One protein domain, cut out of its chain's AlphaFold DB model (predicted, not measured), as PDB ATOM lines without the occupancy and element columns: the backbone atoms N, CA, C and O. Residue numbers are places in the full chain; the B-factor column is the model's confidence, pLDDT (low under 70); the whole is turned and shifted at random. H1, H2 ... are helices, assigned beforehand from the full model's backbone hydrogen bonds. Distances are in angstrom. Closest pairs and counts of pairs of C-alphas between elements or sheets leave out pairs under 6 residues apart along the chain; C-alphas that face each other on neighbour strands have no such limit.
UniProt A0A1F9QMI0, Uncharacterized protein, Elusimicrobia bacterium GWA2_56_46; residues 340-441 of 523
ATOM      1  N   VAL A 340      25.489 -40.942  62.407       53.56
ATOM      2  CA  VAL A 340      26.946 -40.797  62.174       53.56
ATOM      3  C   VAL A 340      27.533 -42.036  61.486       53.56
ATOM      4  O   VAL A 340      28.390 -41.916  60.615       53.56
ATOM      5  N   THR A 341      27.009 -43.225  61.794       59.72
ATOM      6  CA  THR A 341      27.418 -44.473  61.129       59.72
ATOM      7  C   THR A 341      26.960 -44.551  59.667       59.72
ATOM      8  O   THR A 341      27.676 -45.119  58.840       59.72
ATOM      9  N   GLY A 342      25.807 -43.967  59.313       62.12
ATOM     10  CA  GLY A 342      25.348 -43.842  57.928       62.12
ATOM     11  C   GLY A 342      26.203 -42.869  57.121       62.12
ATOM     12  O   GLY A 342      26.624 -43.201  56.012       62.12
ATOM     13  N   LEU A 343      26.545 -41.719  57.709       57.50
ATOM     14  CA  LEU A 343      27.454 -40.735  57.113       57.50
ATOM     15  C   LEU A 343      28.860 -41.299  56.896       57.50
ATOM     16  O   LEU A 343      29.433 -41.091  55.828       57.50
ATOM     17  N   GLN A 344      29.393 -42.048  57.867       64.38
ATOM     18  CA  GLN A 344      30.684 -42.709  57.720       64.38
ATOM     19  C   GLN A 344      30.639 -43.704  56.560       64.38
ATOM     20  O   GLN A 344      31.373 -43.504  55.601       64.38
ATOM     21  N   ARG A 345      29.710 -44.675  56.547       70.69
ATOM     22  CA  ARG A 345      29.572 -45.637  55.429       70.69
ATOM     23  C   ARG A 345      29.385 -44.962  54.073       70.69
ATOM     24  O   ARG A 345      29.874 -45.462  53.065       70.69
ATOM     25  N   GLN A 346      28.667 -43.844  54.021       67.25
ATOM     26  CA  GLN A 346      28.507 -43.077  52.793       67.25
ATOM     27  C   GLN A 346      29.832 -42.452  52.334       67.25
ATOM     28  O   GLN A 346      30.136 -42.492  51.141       67.25
ATOM     29  N   ALA A 347      30.638 -41.925  53.259       60.62
ATOM     30  CA  ALA A 347      31.981 -41.442  52.961       60.62
ATOM     31  C   ALA A 347      32.905 -42.581  52.494       60.62
ATOM     32  O   ALA A 347      33.610 -42.403  51.502       60.62
ATOM     33  N   GLU A 348      32.842 -43.766  53.115       71.31
ATOM     34  CA  GLU A 348      33.607 -44.951  52.684       71.31
ATOM     35  C   GLU A 348      33.206 -45.397  51.272       71.31
ATOM     36  O   GLU A 348      34.055 -45.609  50.409       71.31
ATOM     37  N   ASN A 349      31.901 -45.471  50.995       72.62
ATOM     38  CA  ASN A 349      31.379 -45.834  49.678       72.62
ATOM     39  C   ASN A 349      31.768 -44.814  48.601       72.62
ATOM     40  O   ASN A 349      32.103 -45.203  47.484       72.62
ATOM     41  N   CYS A 350      31.747 -43.521  48.928       70.00
ATOM     42  CA  CYS A 350      32.184 -42.467  48.022       70.00
ATOM     43  C   CYS A 350      33.697 -42.534  47.764       70.00
ATOM     44  O   CYS A 350      34.107 -42.462  46.608       70.00
ATOM     45  N   ALA A 351      34.521 -42.744  48.796       68.88
ATOM     46  CA  ALA A 351      35.971 -42.890  48.655       68.88
ATOM     47  C   ALA A 351      36.343 -44.115  47.799       68.88
ATOM     48  O   ALA A 351      37.134 -44.001  46.862       68.88
ATOM     49  N   ASN A 352      35.697 -45.260  48.040       75.44
ATOM     50  CA  ASN A 352      35.885 -46.478  47.248       75.44
ATOM     51  C   ASN A 352      35.438 -46.287  45.792       75.44
ATOM     52  O   ASN A 352      36.154 -46.659  44.859       75.44
ATOM     53  N   ALA A 353      34.282 -45.653  45.573       70.56
ATOM     54  CA  ALA A 353      33.815 -45.319  44.233       70.56
ATOM     55  C   ALA A 353      34.758 -44.325  43.538       70.56
ATOM     56  O   ALA A 353      35.005 -44.458  42.344       70.56
ATOM     57  N   GLN A 354      35.329 -43.361  44.261       70.31
ATOM     58  CA  GLN A 354      36.298 -42.410  43.718       70.31
ATOM     59  C   GLN A 354      37.609 -43.097  43.326       70.31
ATOM     60  O   GLN A 354      38.149 -42.781  42.267       70.31
ATOM     61  N   SER A 355      38.087 -44.056  44.122       66.62
ATOM     62  CA  SER A 355      39.272 -44.859  43.800       66.62
ATOM     63  C   SER A 355      39.061 -45.657  42.509       66.62
ATOM     64  O   SER A 355      39.826 -45.517  41.556       66.62
ATOM     65  N   VAL A 356      37.959 -46.407  42.407       79.44
ATOM     66  CA  VAL A 356      37.698 -47.281  41.250       79.44
ATOM     67  C   VAL A 356      37.245 -46.491  40.021       79.44
ATOM     68  O   VAL A 356      37.847 -46.592  38.949       79.44
ATOM     69  N   GLN A 357      36.181 -45.699  40.153       78.50
ATOM     70  CA  GLN A 357      35.566 -44.993  39.028       78.50
ATOM     71  C   GLN A 357      36.383 -43.773  38.618       78.50
ATOM     72  O   GLN A 357      36.530 -43.515  37.426       78.50
ATOM     73  N   GLY A 358      36.996 -43.066  39.573       68.88
ATOM     74  CA  GLY A 358      37.911 -41.967  39.270       68.88
ATOM     75  C   GLY A 358      39.165 -42.433  38.526       68.88
ATOM     76  O   GLY A 358      39.588 -41.762  37.580       68.88
ATOM     77  N   ALA A 359      39.723 -43.601  38.871       71.00
ATOM     78  CA  ALA A 359      40.839 -44.186  38.126       71.00
ATOM     79  C   ALA A 359      40.444 -44.540  36.683       71.00
ATOM     80  O   ALA A 359      41.147 -44.143  35.752       71.00
ATOM     81  N   ARG A 360      39.291 -45.198  36.484       71.75
ATOM     82  CA  ARG A 360      38.769 -45.527  35.143       71.75
ATOM     83  C   ARG A 360      38.502 -44.282  34.305       71.75
ATOM     84  O   ARG A 360      38.975 -44.187  33.180       71.75
ATOM     85  N   MET A 361      37.856 -43.272  34.887       75.56
ATOM     86  CA  MET A 361      37.638 -41.972  34.243       75.56
ATOM     87  C   MET A 361      38.957 -41.304  33.828       75.56
ATOM     88  O   MET A 361      39.040 -40.701  32.758       75.56
ATOM     89  N   SER A 362      40.003 -41.407  34.655       74.00
ATOM     90  CA  SER A 362      41.326 -40.876  34.319       74.00
ATOM     91  C   SER A 362      42.003 -41.657  33.188       74.00
ATOM     92  O   SER A 362      42.714 -41.050  32.383       74.00
ATOM     93  N   GLU A 363      41.823 -42.976  33.130       77.50
ATOM     94  CA  GLU A 363      42.335 -43.821  32.050       77.50
ATOM     95  C   GLU A 363      41.626 -43.512  30.725       77.50
ATOM     96  O   GLU A 363      42.297 -43.219  29.730       77.50
ATOM     97  N   ASP A 364      40.293 -43.438  30.744       77.81
ATOM     98  CA  ASP A 364      39.462 -43.072  29.594       77.81
ATOM     99  C   ASP A 364      39.862 -41.698  29.043       77.81
ATOM    100  O   ASP A 364      40.086 -41.528  27.842       77.81
ATOM    101  N   ALA A 365      40.037 -40.708  29.926       73.75
ATOM    102  CA  ALA A 365      40.448 -39.361  29.544       73.75
ATOM    103  C   ALA A 365      41.853 -39.330  28.915       73.75
ATOM    104  O   ALA A 365      42.062 -38.662  27.897       73.75
ATOM    105  N   ALA A 366      42.813 -40.066  29.483       76.81
ATOM    106  CA  ALA A 366      44.158 -40.185  28.925       76.81
ATOM    107  C   ALA A 366      44.148 -40.862  27.549       76.81
ATOM    108  O   ALA A 366      44.905 -40.474  26.654       76.81
ATOM    109  N   GLU A 367      43.294 -41.862  27.347       81.69
ATOM    110  CA  GLU A 367      43.158 -42.522  26.057       81.69
ATOM    111  C   GLU A 367      42.489 -41.617  25.013       81.69
ATOM    112  O   GLU A 367      42.978 -41.515  23.883       81.69
ATOM    113  N   MET A 368      41.445 -40.876  25.396       81.88
ATOM    114  CA  MET A 368      40.812 -39.872  24.538       81.88
ATOM    115  C   MET A 368      41.811 -38.802  24.082       81.88
ATOM    116  O   MET A 368      41.841 -38.467  22.890       81.88
ATOM    117  N   ASP A 369      42.651 -38.303  24.996       80.44
ATOM    118  CA  ASP A 369      43.704 -37.325  24.704       80.44
ATOM    119  C   ASP A 369      44.753 -37.907  23.746       80.44
ATOM    120  O   ASP A 369      45.034 -37.310  22.703       80.44
ATOM    121  N   ARG A 370      45.239 -39.130  24.001       81.00
ATOM    122  CA  ARG A 370      46.166 -39.833  23.095       81.00
ATOM    123  C   ARG A 370      45.601 -39.982  21.686       81.00
ATOM    124  O   ARG A 370      46.334 -39.758  20.724       81.00
ATOM    125  N   ILE A 371      44.325 -40.346  21.540       82.56
ATOM    126  CA  ILE A 371      43.676 -40.451  20.224       82.56
ATOM    127  C   ILE A 371      43.583 -39.070  19.562       82.56
ATOM    128  O   ILE A 371      43.868 -38.947  18.370       82.56
ATOM    129  N   SER A 372      43.261 -38.026  20.332       79.25
ATOM    130  CA  SER A 372      43.140 -36.656  19.819       79.25
ATOM    131  C   SER A 372      44.470 -36.096  19.303       79.25
ATOM    132  O   SER A 372      44.500 -35.388  18.299       79.25
ATOM    133  N   GLN A 373      45.581 -36.465  19.946       76.81
ATOM    134  CA  GLN A 373      46.926 -36.036  19.569       76.81
ATOM    135  C   GLN A 373      47.480 -36.814  18.370       76.81
ATOM    136  O   GLN A 373      48.325 -36.299  17.636       76.81
ATOM    137  N   ARG A 374      47.021 -38.054  18.147       66.50
ATOM    138  CA  ARG A 374      47.604 -38.965  17.147       66.50
ATOM    139  C   ARG A 374      47.303 -38.585  15.701       66.50
ATOM    140  O   ARG A 374      47.974 -39.081  14.798       66.50
ATOM    141  N   SER A 375      46.315 -37.731  15.455       62.28
ATOM    142  CA  SER A 375      45.945 -37.359  14.093       62.28
ATOM    143  C   SER A 375      45.339 -35.968  14.026       62.28
ATOM    144  O   SER A 375      44.498 -35.600  14.833       62.28
ATOM    145  N   SER A 376      45.750 -35.196  13.024       76.38
ATOM    146  CA  SER A 376      44.971 -34.051  12.550       76.38
ATOM    147  C   SER A 376      43.872 -34.559  11.608       76.38
ATOM    148  O   SER A 376      44.106 -35.553  10.913       76.38
ATOM    149  N   PRO A 377      42.700 -33.902  11.540       77.50
ATOM    150  CA  PRO A 377      41.625 -34.334  10.655       77.50
ATOM    151  C   PRO A 377      42.108 -34.342   9.193       77.50
ATOM    152  O   PRO A 377      42.572 -33.305   8.704       77.50
ATOM    153  N   PRO A 378      42.027 -35.482   8.479       81.00
ATOM    154  CA  PRO A 378      42.420 -35.546   7.082       81.00
ATOM    155  C   PRO A 378      41.445 -34.733   6.217       81.00
ATOM    156  O   PRO A 378      40.276 -34.561   6.575       81.00
ATOM    157  N   PRO A 379      41.877 -34.251   5.039       78.31
ATOM    158  CA  PRO A 379      40.953 -33.646   4.091       78.31
ATOM    159  C   PRO A 379      39.883 -34.669   3.691       78.31
ATOM    160  O   PRO A 379      40.168 -35.857   3.556       78.31
ATOM    161  N   CYS A 380      38.662 -34.214   3.406       74.62
ATOM    162  CA  CYS A 380      37.535 -35.107   3.103       74.62
ATOM    163  C   CYS A 380      37.677 -35.945   1.811       74.62
ATOM    164  O   CYS A 380      36.802 -36.750   1.491       74.62
ATOM    165  N   TYR A 381      38.762 -35.745   1.056       76.38
ATOM    166  CA  TYR A 381      39.146 -36.533  -0.119       76.38
ATOM    167  C   TYR A 381      40.299 -37.521   0.148       76.38
ATOM    168  O   TYR A 381      40.662 -38.271  -0.765       76.38
ATOM    169  N   GLY A 382      40.884 -37.490   1.351       77.38
ATOM    170  CA  GLY A 382      41.968 -38.361   1.808       77.38
ATOM    171  C   GLY A 382      41.469 -39.675   2.415       77.38
ATOM    172  O   GLY A 382      40.306 -40.047   2.241       77.38
ATOM    173  N   ASP A 383      42.351 -40.384   3.123       80.25
ATOM    174  CA  ASP A 383      41.972 -41.594   3.853       80.25
ATOM    175  C   ASP A 383      41.332 -41.236   5.201       80.25
ATOM    176  O   ASP A 383      41.995 -40.911   6.182       80.25
ATOM    177  N   ILE A 384      40.002 -41.238   5.206       86.81
ATOM    178  CA  ILE A 384      39.178 -40.846   6.352       86.81
ATOM    179  C   ILE A 384      38.951 -42.031   7.309       86.81
ATOM    180  O   ILE A 384      38.526 -41.835   8.446       86.81
ATOM    181  N   GLY A 385      39.217 -43.268   6.870       84.44
ATOM    182  CA  GLY A 385      38.925 -44.482   7.639       84.44
ATOM    183  C   GLY A 385      39.573 -44.489   9.029       84.44
ATOM    184  O   GLY A 385      38.844 -44.580  10.018       84.44
ATOM    185  N   PRO A 386      40.905 -44.315   9.129       87.56
ATOM    186  CA  PRO A 386      41.609 -44.287  10.411       87.56
ATOM    187  C   PRO A 386      41.152 -43.153  11.336       87.56
ATOM    188  O   PRO A 386      41.037 -43.351  12.542       87.56
ATOM    189  N   TRP A 387      40.838 -41.979  10.774       87.56
ATOM    190  CA  TRP A 387      40.316 -40.843  11.539       87.56
ATOM    191  C   TRP A 387      38.951 -41.156  12.152       87.56
ATOM    192  O   TRP A 387      38.776 -41.038  13.361       87.56
ATOM    193  N   ASN A 388      37.993 -41.606  11.335       88.94
ATOM    194  CA  ASN A 388      36.650 -41.926  11.818       88.94
ATOM    195  C   ASN A 388      36.670 -43.084  12.829       88.94
ATOM    196  O   ASN A 388      35.875 -43.068  13.762       88.94
ATOM    197  N   ALA A 389      37.586 -44.049  12.687       89.50
ATOM    198  CA  ALA A 389      37.793 -45.096  13.688       89.50
ATOM    199  C   ALA A 389      38.312 -44.531  15.025       89.50
ATOM    200  O   ALA A 389      37.825 -44.923  16.083       89.50
ATOM    201  N   GLY A 390      39.239 -43.568  14.990       89.19
ATOM    202  CA  GLY A 390      39.700 -42.860  16.188       89.19
ATOM    203  C   GLY A 390      38.582 -42.061  16.865       89.19
ATOM    204  O   GLY A 390      38.383 -42.177  18.070       89.19
ATOM    205  N   VAL A 391      37.800 -41.309  16.087       89.50
ATOM    206  CA  VAL A 391      36.650 -40.541  16.594       89.50
ATOM    207  C   VAL A 391      35.575 -41.460  17.186       89.50
ATOM    208  O   VAL A 391      35.017 -41.137  18.231       89.50
ATOM    209  N   ALA A 392      35.305 -42.616  16.570       90.00
ATOM    210  CA  ALA A 392      34.363 -43.600  17.107       90.00
ATOM    211  C   ALA A 392      34.821 -44.141  18.470       90.00
ATOM    212  O   ALA A 392      34.034 -44.138  19.414       90.00
ATOM    213  N   ARG A 393      36.109 -44.490  18.599       92.00
ATOM    214  CA  ARG A 393      36.706 -44.926  19.870       92.00
ATOM    215  C   ARG A 393      36.632 -43.842  20.947       92.00
ATOM    216  O   ARG A 393      36.310 -44.137  22.088       92.00
ATOM    217  N   GLN A 394      36.847 -42.571  20.598       88.81
ATOM    218  CA  GLN A 394      36.625 -41.463  21.540       88.81
ATOM    219  C   GLN A 394      35.156 -41.333  21.966       88.81
ATOM    220  O   GLN A 394      34.875 -40.958  23.102       88.81
ATOM    221  N   GLY A 395      34.216 -41.637  21.069       89.75
ATOM    222  CA  GLY A 395      32.792 -41.679  21.386       89.75
ATOM    223  C   GLY A 395      32.428 -42.786  22.375       89.75
ATOM    224  O   GLY A 395      31.568 -42.560  23.223       89.75
ATOM    225  N   GLU A 396      33.076 -43.949  22.281       93.44
ATOM    226  CA  GLU A 396      32.942 -45.061  23.236       93.44
ATOM    227  C   GLU A 396      33.516 -44.678  24.605       93.44
ATOM    228  O   GLU A 396      32.767 -44.656  25.577       93.44
ATOM    229  N   LEU A 397      34.769 -44.212  24.654       90.94
ATOM    230  CA  LEU A 397      35.421 -43.756  25.893       90.94
ATOM    231  C   LEU A 397      34.641 -42.635  26.594       90.94
ATOM    232  O   LEU A 397      34.553 -42.597  27.815       90.94
ATOM    233  N   CYS A 398      34.018 -41.728  25.838       90.12
ATOM    234  CA  CYS A 398      33.159 -40.692  26.411       90.12
ATOM    235  C   CYS A 398      31.902 -41.274  27.086       90.12
ATOM    236  O   CYS A 398      31.448 -40.757  28.109       90.12
ATOM    237  N   ARG A 399      31.308 -42.337  26.521       93.88
ATOM    238  CA  ARG A 399      30.152 -43.010  27.134       93.88
ATOM    239  C   ARG A 399      30.559 -43.743  28.406       93.88
ATOM    240  O   ARG A 399      29.834 -43.626  29.392       93.88
ATOM    241  N   ASP A 400      31.703 -44.415  28.385       91.75
ATOM    242  CA  ASP A 400      32.248 -45.123  29.546       91.75
ATOM    243  C   ASP A 400      32.596 -44.136  30.667       91.75
ATOM    244  O   ASP A 400      32.153 -44.304  31.804       91.75
ATOM    245  N   PHE A 401      33.221 -43.007  30.324       89.44
ATOM    246  CA  PHE A 401      33.473 -41.907  31.251       89.44
ATOM    247  C   PHE A 401      32.184 -41.410  31.924       89.44
ATOM    248  O   PHE A 401      32.132 -41.255  33.143       89.44
ATOM    249  N   ASN A 402      31.120 -41.177  31.148       89.19
ATOM    250  CA  ASN A 402      29.832 -40.732  31.686       89.19
ATOM    251  C   ASN A 402      29.154 -41.799  32.561       89.19
ATOM    252  O   ASN A 402      28.460 -41.448  33.519       89.19
ATOM    253  N   ALA A 403      29.323 -43.085  32.247       92.31
ATOM    254  CA  ALA A 403      28.811 -44.179  33.068       92.31
ATOM    255  C   ALA A 403      29.522 -44.209  34.431       92.31
ATOM    256  O   ALA A 403      28.853 -44.167  35.465       92.31
ATOM    257  N   ASN A 404      30.856 -44.142  34.428       85.19
ATOM    258  CA  ASN A 404      31.683 -44.099  35.637       85.19
ATOM    259  C   ASN A 404      31.398 -42.835  36.474       85.19
ATOM    260  O   ASN A 404      31.260 -42.909  37.695       85.19
ATOM    261  N   GLN A 405      31.200 -41.679  35.827       83.06
ATOM    262  CA  GLN A 405      30.790 -40.440  36.496       83.06
ATOM    263  C   GLN A 405      29.413 -40.572  37.158       83.06
ATOM    264  O   GLN A 405      29.201 -40.051  38.249       83.06
ATOM    265  N   THR A 406      28.471 -41.256  36.505       87.31
ATOM    266  CA  THR A 406      27.127 -41.482  37.054       87.31
ATOM    267  C   THR A 406      27.191 -42.379  38.287       87.31
ATOM    268  O   THR A 406      26.542 -42.086  39.288       87.31
ATOM    269  N   GLU A 407      27.997 -43.439  38.241       87.38
ATOM    270  CA  GLU A 407      28.205 -44.341  39.375       87.38
ATOM    271  C   GLU A 407      28.864 -43.616  40.556       87.38
ATOM    272  O   GLU A 407      28.369 -43.700  41.681       87.38
ATOM    273  N   LEU A 408      29.897 -42.810  40.290       81.06
ATOM    274  CA  LEU A 408      30.546 -41.967  41.294       81.06
ATOM    275  C   LEU A 408      29.575 -40.943  41.897       81.06
ATOM    276  O   LEU A 408      29.509 -40.779  43.113       81.06
ATOM    277  N   ALA A 409      28.790 -40.271  41.055       77.75
ATOM    278  CA  ALA A 409      27.832 -39.272  41.505       77.75
ATOM    279  C   ALA A 409      26.741 -39.887  42.391       77.75
ATOM    280  O   ALA A 409      26.363 -39.274  43.390       77.75
ATOM    281  N   ASN A 410      26.289 -41.103  42.070       82.75
ATOM    282  CA  ASN A 410      25.336 -41.856  42.882       82.75
ATOM    283  C   ASN A 410      25.943 -42.274  44.229       82.75
ATOM    284  O   ASN A 410      25.290 -42.108  45.258       82.75
ATOM    285  N   ALA A 411      27.187 -42.763  44.239       78.69
ATOM    286  CA  ALA A 411      27.883 -43.157  45.466       78.69
ATOM    287  C   ALA A 411      28.137 -41.964  46.404       78.69
ATOM    288  O   ALA A 411      27.985 -42.080  47.618       78.69
ATOM    289  N   CYS A 412      28.459 -40.798  45.841       74.06
ATOM    290  CA  CYS A 412      28.757 -39.581  46.594       74.06
ATOM    291  C   CYS A 412      27.542 -38.656  46.808       74.06
ATOM    292  O   CYS A 412      27.692 -37.591  47.398       74.06
ATOM    293  N   GLN A 413      26.347 -39.025  46.324       76.25
ATOM    294  CA  GLN A 413      25.135 -38.183  46.323       76.25
ATOM    295  C   GLN A 413      25.346 -36.776  45.723       76.25
ATOM    296  O   GLN A 413      24.736 -35.790  46.141       76.25
ATOM    297  N   THR A 414      26.211 -36.669  44.715       71.88
ATOM    298  CA  THR A 414      26.487 -35.405  44.017       71.88
ATOM    299  C   THR A 414      25.668 -35.279  42.735       71.88
ATOM    300  O   THR A 414      25.212 -36.269  42.165       71.88
ATOM    301  N   SER A 415      25.491 -34.053  42.238       65.44
ATOM    302  CA  SER A 415      24.817 -33.826  40.959       65.44
ATOM    303  C   SER A 415      25.616 -34.409  39.791       65.44
ATOM    304  O   SER A 415      26.768 -34.030  39.577       65.44
ATOM    305  N   ASN A 416      24.982 -35.265  38.988       73.19
ATOM    306  CA  ASN A 416      25.565 -35.790  37.759       73.19
ATOM    307  C   ASN A 416      25.415 -34.782  36.607       73.19
ATOM    308  O   ASN A 416      24.302 -34.385  36.257       73.19
ATOM    309  N   THR A 417      26.530 -34.389  35.994       72.56
ATOM    310  CA  THR A 417      26.550 -33.567  34.777       72.56
ATOM    311  C   THR A 417      27.348 -34.293  33.693       72.56
ATOM    312  O   THR A 417      28.564 -34.084  33.611       72.56
ATOM    313  N   PRO A 418      26.699 -35.151  32.882       77.75
ATOM    314  CA  PRO A 418      27.390 -35.940  31.870       77.75
ATOM    315  C   PRO A 418      27.895 -35.063  30.720       77.75
ATOM    316  O   PRO A 418      27.307 -34.031  30.380       77.75
ATOM    317  N   MET A 419      28.977 -35.498  30.080       77.56
ATOM    318  CA  MET A 419      29.534 -34.865  28.887       77.56
ATOM    319  C   MET A 419      28.677 -35.155  27.644       77.56
ATOM    320  O   MET A 419      28.151 -36.257  27.481       77.56
ATOM    321  N   ASP A 420      28.564 -34.194  26.717       82.12
ATOM    322  CA  ASP A 420      27.901 -34.436  25.424       82.12
ATOM    323  C   ASP A 420      28.804 -35.276  24.509       82.12
ATOM    324  O   ASP A 420      29.645 -34.752  23.778       82.12
ATOM    325  N   CYS A 421      28.596 -36.591  24.513       87.44
ATOM    326  CA  CYS A 421      29.291 -37.507  23.608       87.44
ATOM    327  C   CYS A 421      28.740 -37.473  22.174       87.44
ATOM    328  O   CYS A 421      29.319 -38.075  21.269       87.44
ATOM    329  N   GLY A 422      27.634 -36.764  21.920       82.75
ATOM    330  CA  GLY A 422      27.001 -36.679  20.606       82.75
ATOM    331  C   GLY A 422      27.897 -36.049  19.539       82.75
ATOM    332  O   GLY A 422      27.706 -36.313  18.352       82.75
ATOM    333  N   ILE A 423      28.900 -35.268  19.943       81.75
ATOM    334  CA  ILE A 423      29.891 -34.669  19.041       81.75
ATOM    335  C   ILE A 423      30.739 -35.717  18.299       81.75
ATOM    336  O   ILE A 423      31.131 -35.477  17.158       81.75
ATOM    337  N   TYR A 424      30.976 -36.888  18.903       85.94
ATOM    338  CA  TYR A 424      31.777 -37.970  18.315       85.94
ATOM    339  C   TYR A 424      30.985 -38.808  17.303       85.94
ATOM    340  O   TYR A 424      31.574 -39.471  16.460       85.94
ATOM    341  N   PHE A 425      29.652 -38.753  17.346       83.88
ATOM    342  CA  PHE A 425      28.782 -39.532  16.454       83.88
ATOM    343  C   PHE A 425      28.179 -38.699  15.315       83.88
ATOM    344  O   PHE A 425      27.655 -39.253  14.349       83.88
ATOM    345  N   ARG A 426      28.227 -37.365  15.415       83.31
ATOM    346  CA  ARG A 426      27.709 -36.453  14.388       83.31
ATOM    347  C   ARG A 426      28.737 -36.206  13.282       83.31
ATOM    348  O   ARG A 426      29.945 -36.200  13.516       83.31
ATOM    349  N   ASP A 427      28.233 -35.950  12.077       78.94
ATOM    350  CA  ASP A 427      29.056 -35.509  10.951       78.94
ATOM    351  C   ASP A 427      29.557 -34.075  11.196       78.94
ATOM    352  O   ASP A 427      28.866 -33.237  11.778       78.94
ATOM    353  N   THR A 428      30.743 -33.757  10.694       78.75
ATOM    354  CA  THR A 428      31.301 -32.400  10.618       78.75
ATOM    355  C   THR A 428      30.324 -31.363  10.061       78.75
ATOM    356  O   THR A 428      30.312 -30.222  10.522       78.75
ATOM    357  N   ARG A 429      29.438 -31.744   9.132       75.00
ATOM    358  CA  ARG A 429      28.388 -30.851   8.603       75.00
ATOM    359  C   ARG A 429      27.315 -30.472   9.625       75.00
ATOM    360  O   ARG A 429      26.713 -29.413   9.489       75.00
ATOM    361  N   SER A 430      27.077 -31.315  10.626       76.19
ATOM    362  CA  SER A 430      26.125 -31.087  11.719       76.19
ATOM    363  C   SER A 430      26.816 -30.725  13.041       76.19
ATOM    364  O   SER A 430      26.207 -30.825  14.107       76.19
ATOM    365  N   GLY A 431      28.076 -30.276  12.974       72.31
ATOM    366  CA  GLY A 431      28.853 -29.832  14.133       72.31
ATOM    367  C   GLY A 431      29.527 -30.953  14.930       72.31
ATOM    368  O   GLY A 431      29.919 -30.713  16.068       72.31
ATOM    369  N   GLY A 432      29.644 -32.161  14.370       81.62
ATOM    370  CA  GLY A 432      30.394 -33.272  14.967       81.62
ATOM    371  C   GLY A 432      31.813 -33.442  14.414       81.62
ATOM    372  O   GLY A 432      32.350 -32.553  13.755       81.62
ATOM    373  N   MET A 433      32.436 -34.587  14.702       80.94
ATOM    374  CA  MET A 433      33.832 -34.893  14.339       80.94
ATOM    375  C   MET A 433      33.991 -36.004  13.295       80.94
ATOM    376  O   MET A 433      35.092 -36.196  12.767       80.94
ATOM    377  N   VAL A 434      32.910 -36.709  12.949       85.69
ATOM    378  CA  VAL A 434      32.929 -37.718  11.884       85.69
ATOM    379  C   VAL A 434      33.003 -37.006  10.542       85.69
ATOM    380  O   VAL A 434      32.176 -36.149  10.247       85.69
ATOM    381  N   ILE A 435      33.971 -37.352   9.701       83.75
ATOM    382  CA  ILE A 435      34.085 -36.760   8.367       83.75
ATOM    383  C   ILE A 435      33.333 -37.662   7.385       83.75
ATOM    384  O   ILE A 435      33.700 -38.825   7.180       83.75
ATOM    385  N   SER A 436      32.285 -37.139   6.746       81.62
ATOM    386  CA  SER A 436      31.671 -37.817   5.603       81.62
ATOM    387  C   SER A 436      32.577 -37.758   4.370       81.62
ATOM    388  O   SER A 436      33.237 -36.753   4.090       81.62
ATOM    389  N   ARG A 437      32.621 -38.854   3.595       74.31
ATOM    390  CA  ARG A 437      33.384 -38.891   2.336       74.31
ATOM    391  C   ARG A 437      32.833 -37.834   1.385       74.31
ATOM    392  O   ARG A 437      31.685 -37.920   0.943       74.31
ATOM    393  N   CYS A 438      33.659 -36.853   1.031       73.25
ATOM    394  CA  CYS A 438      33.278 -35.890   0.014       73.25
ATOM    395  C   CYS A 438      33.146 -36.604  -1.332       73.25
ATOM    396  O   CYS A 438      34.039 -37.337  -1.766       73.25
ATOM    397  N   ARG A 439      32.041 -36.343  -2.033       68.69
ATOM    398  CA  ARG A 439      31.879 -36.759  -3.426       68.69
ATOM    399  C   ARG A 439      32.989 -36.070  -4.225       68.69
ATOM    400  O   ARG A 439      33.010 -34.840  -4.294       68.69
ATOM    401  N   ARG A 440      33.958 -36.835  -4.745       61.06
ATOM    402  CA  ARG A 440      35.033 -36.282  -5.588       61.06
ATOM    403  C   ARG A 440      34.368 -35.505  -6.730       61.06
ATOM    404  O   ARG A 440      33.529 -36.100  -7.412       61.06
ATOM    405  N   PRO A 441      34.676 -34.208  -6.926       55.97
ATOM    406  CA  PRO A 441      34.180 -33.500  -8.093       55.97
ATOM    407  C   PRO A 441      34.667 -34.276  -9.315       55.97
ATOM    408  O   PRO A 441      35.844 -34.634  -9.402       55.97
TER     409      PRO A 441
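This is residues 340 to 441 of the 523 residues of an uncharacterized protein of Elusimicrobia bacterium GWA2_56_46 (UniProt A0A1F9QMI0). A long helical hairpin makes a narrow rod: H1, the longest helix, and H2 lie side by side and run opposite ways, and after H2 the chain folds back along H2 in an extended stretch that holds the very short H3. At one end residues 340 to 345 of H1 stick out beyond the hairpin, and Pro 441 lies at the other end of the rod. The printed part has 102 residues with three named helices, in the order H1, H2, H3, and no named strand; the class is all helix. The whole is loose, with a radius of gyration of the C-alphas of 18.2 A, and the C-alphas span 71 by 23 by 13 A.

H1 takes residues 340 to 374 and measures 49.6 A from first to last C-alpha, from C-alpha 340 at (26.946, -40.797, 62.174) to C-alpha 374 at (47.604, -38.965, 17.147). It has a kink of 25 degrees near residue 354. H2 takes residues 385 to 411 and measures 39.4 A, from C-alpha 385 at (38.925, -44.482, 7.639) to C-alpha 411 at (27.883, -43.157, 45.466). H3 is residues 422 to 425, 5.3 A long, and ends with C-alpha 425 at (28.782, -39.532, 16.454).

H1 and H2 touch, with 35 pairs of C-alphas within 8 A. Their closest C-alphas, those of Cys 350 and Ala 411, are 5.1 A apart. The two form a helical hairpin, at a shallow tilt of 9 degrees, opposite ways, with centres 13.8 A apart. H2 touches H3 with residues 391 to 395 alone; the closest C-alphas, those of Gly 395 and Tyr 424, are 4.9 A apart. H1 and H3 are apart. In H1 and H2 every pair of O of residue i and N of residue i+4 is within hydrogen-bond range; H3 is too short for such a pair, and its 1 pair of O i and N i+3 is within range.

The outline is a rod, and its two C-alphas farthest apart, those of Val 340 and Pro 441, are 71.0 A apart. Residues 340 to 345, which belong to H1, stand free. The printed part has no cut. The links from H1 to H2 and from H2 to H3 are short, with 10 residues each. Residues 426 to 441 hold no named element, and their C-alphas lie 13 to 35 A from the mean of all C-alphas. The mean pLDDT of the printed part is 78.1, and that of H1 is 72; 16 printed residues are under 70, among them residues 340 to 344 and 439 to 441.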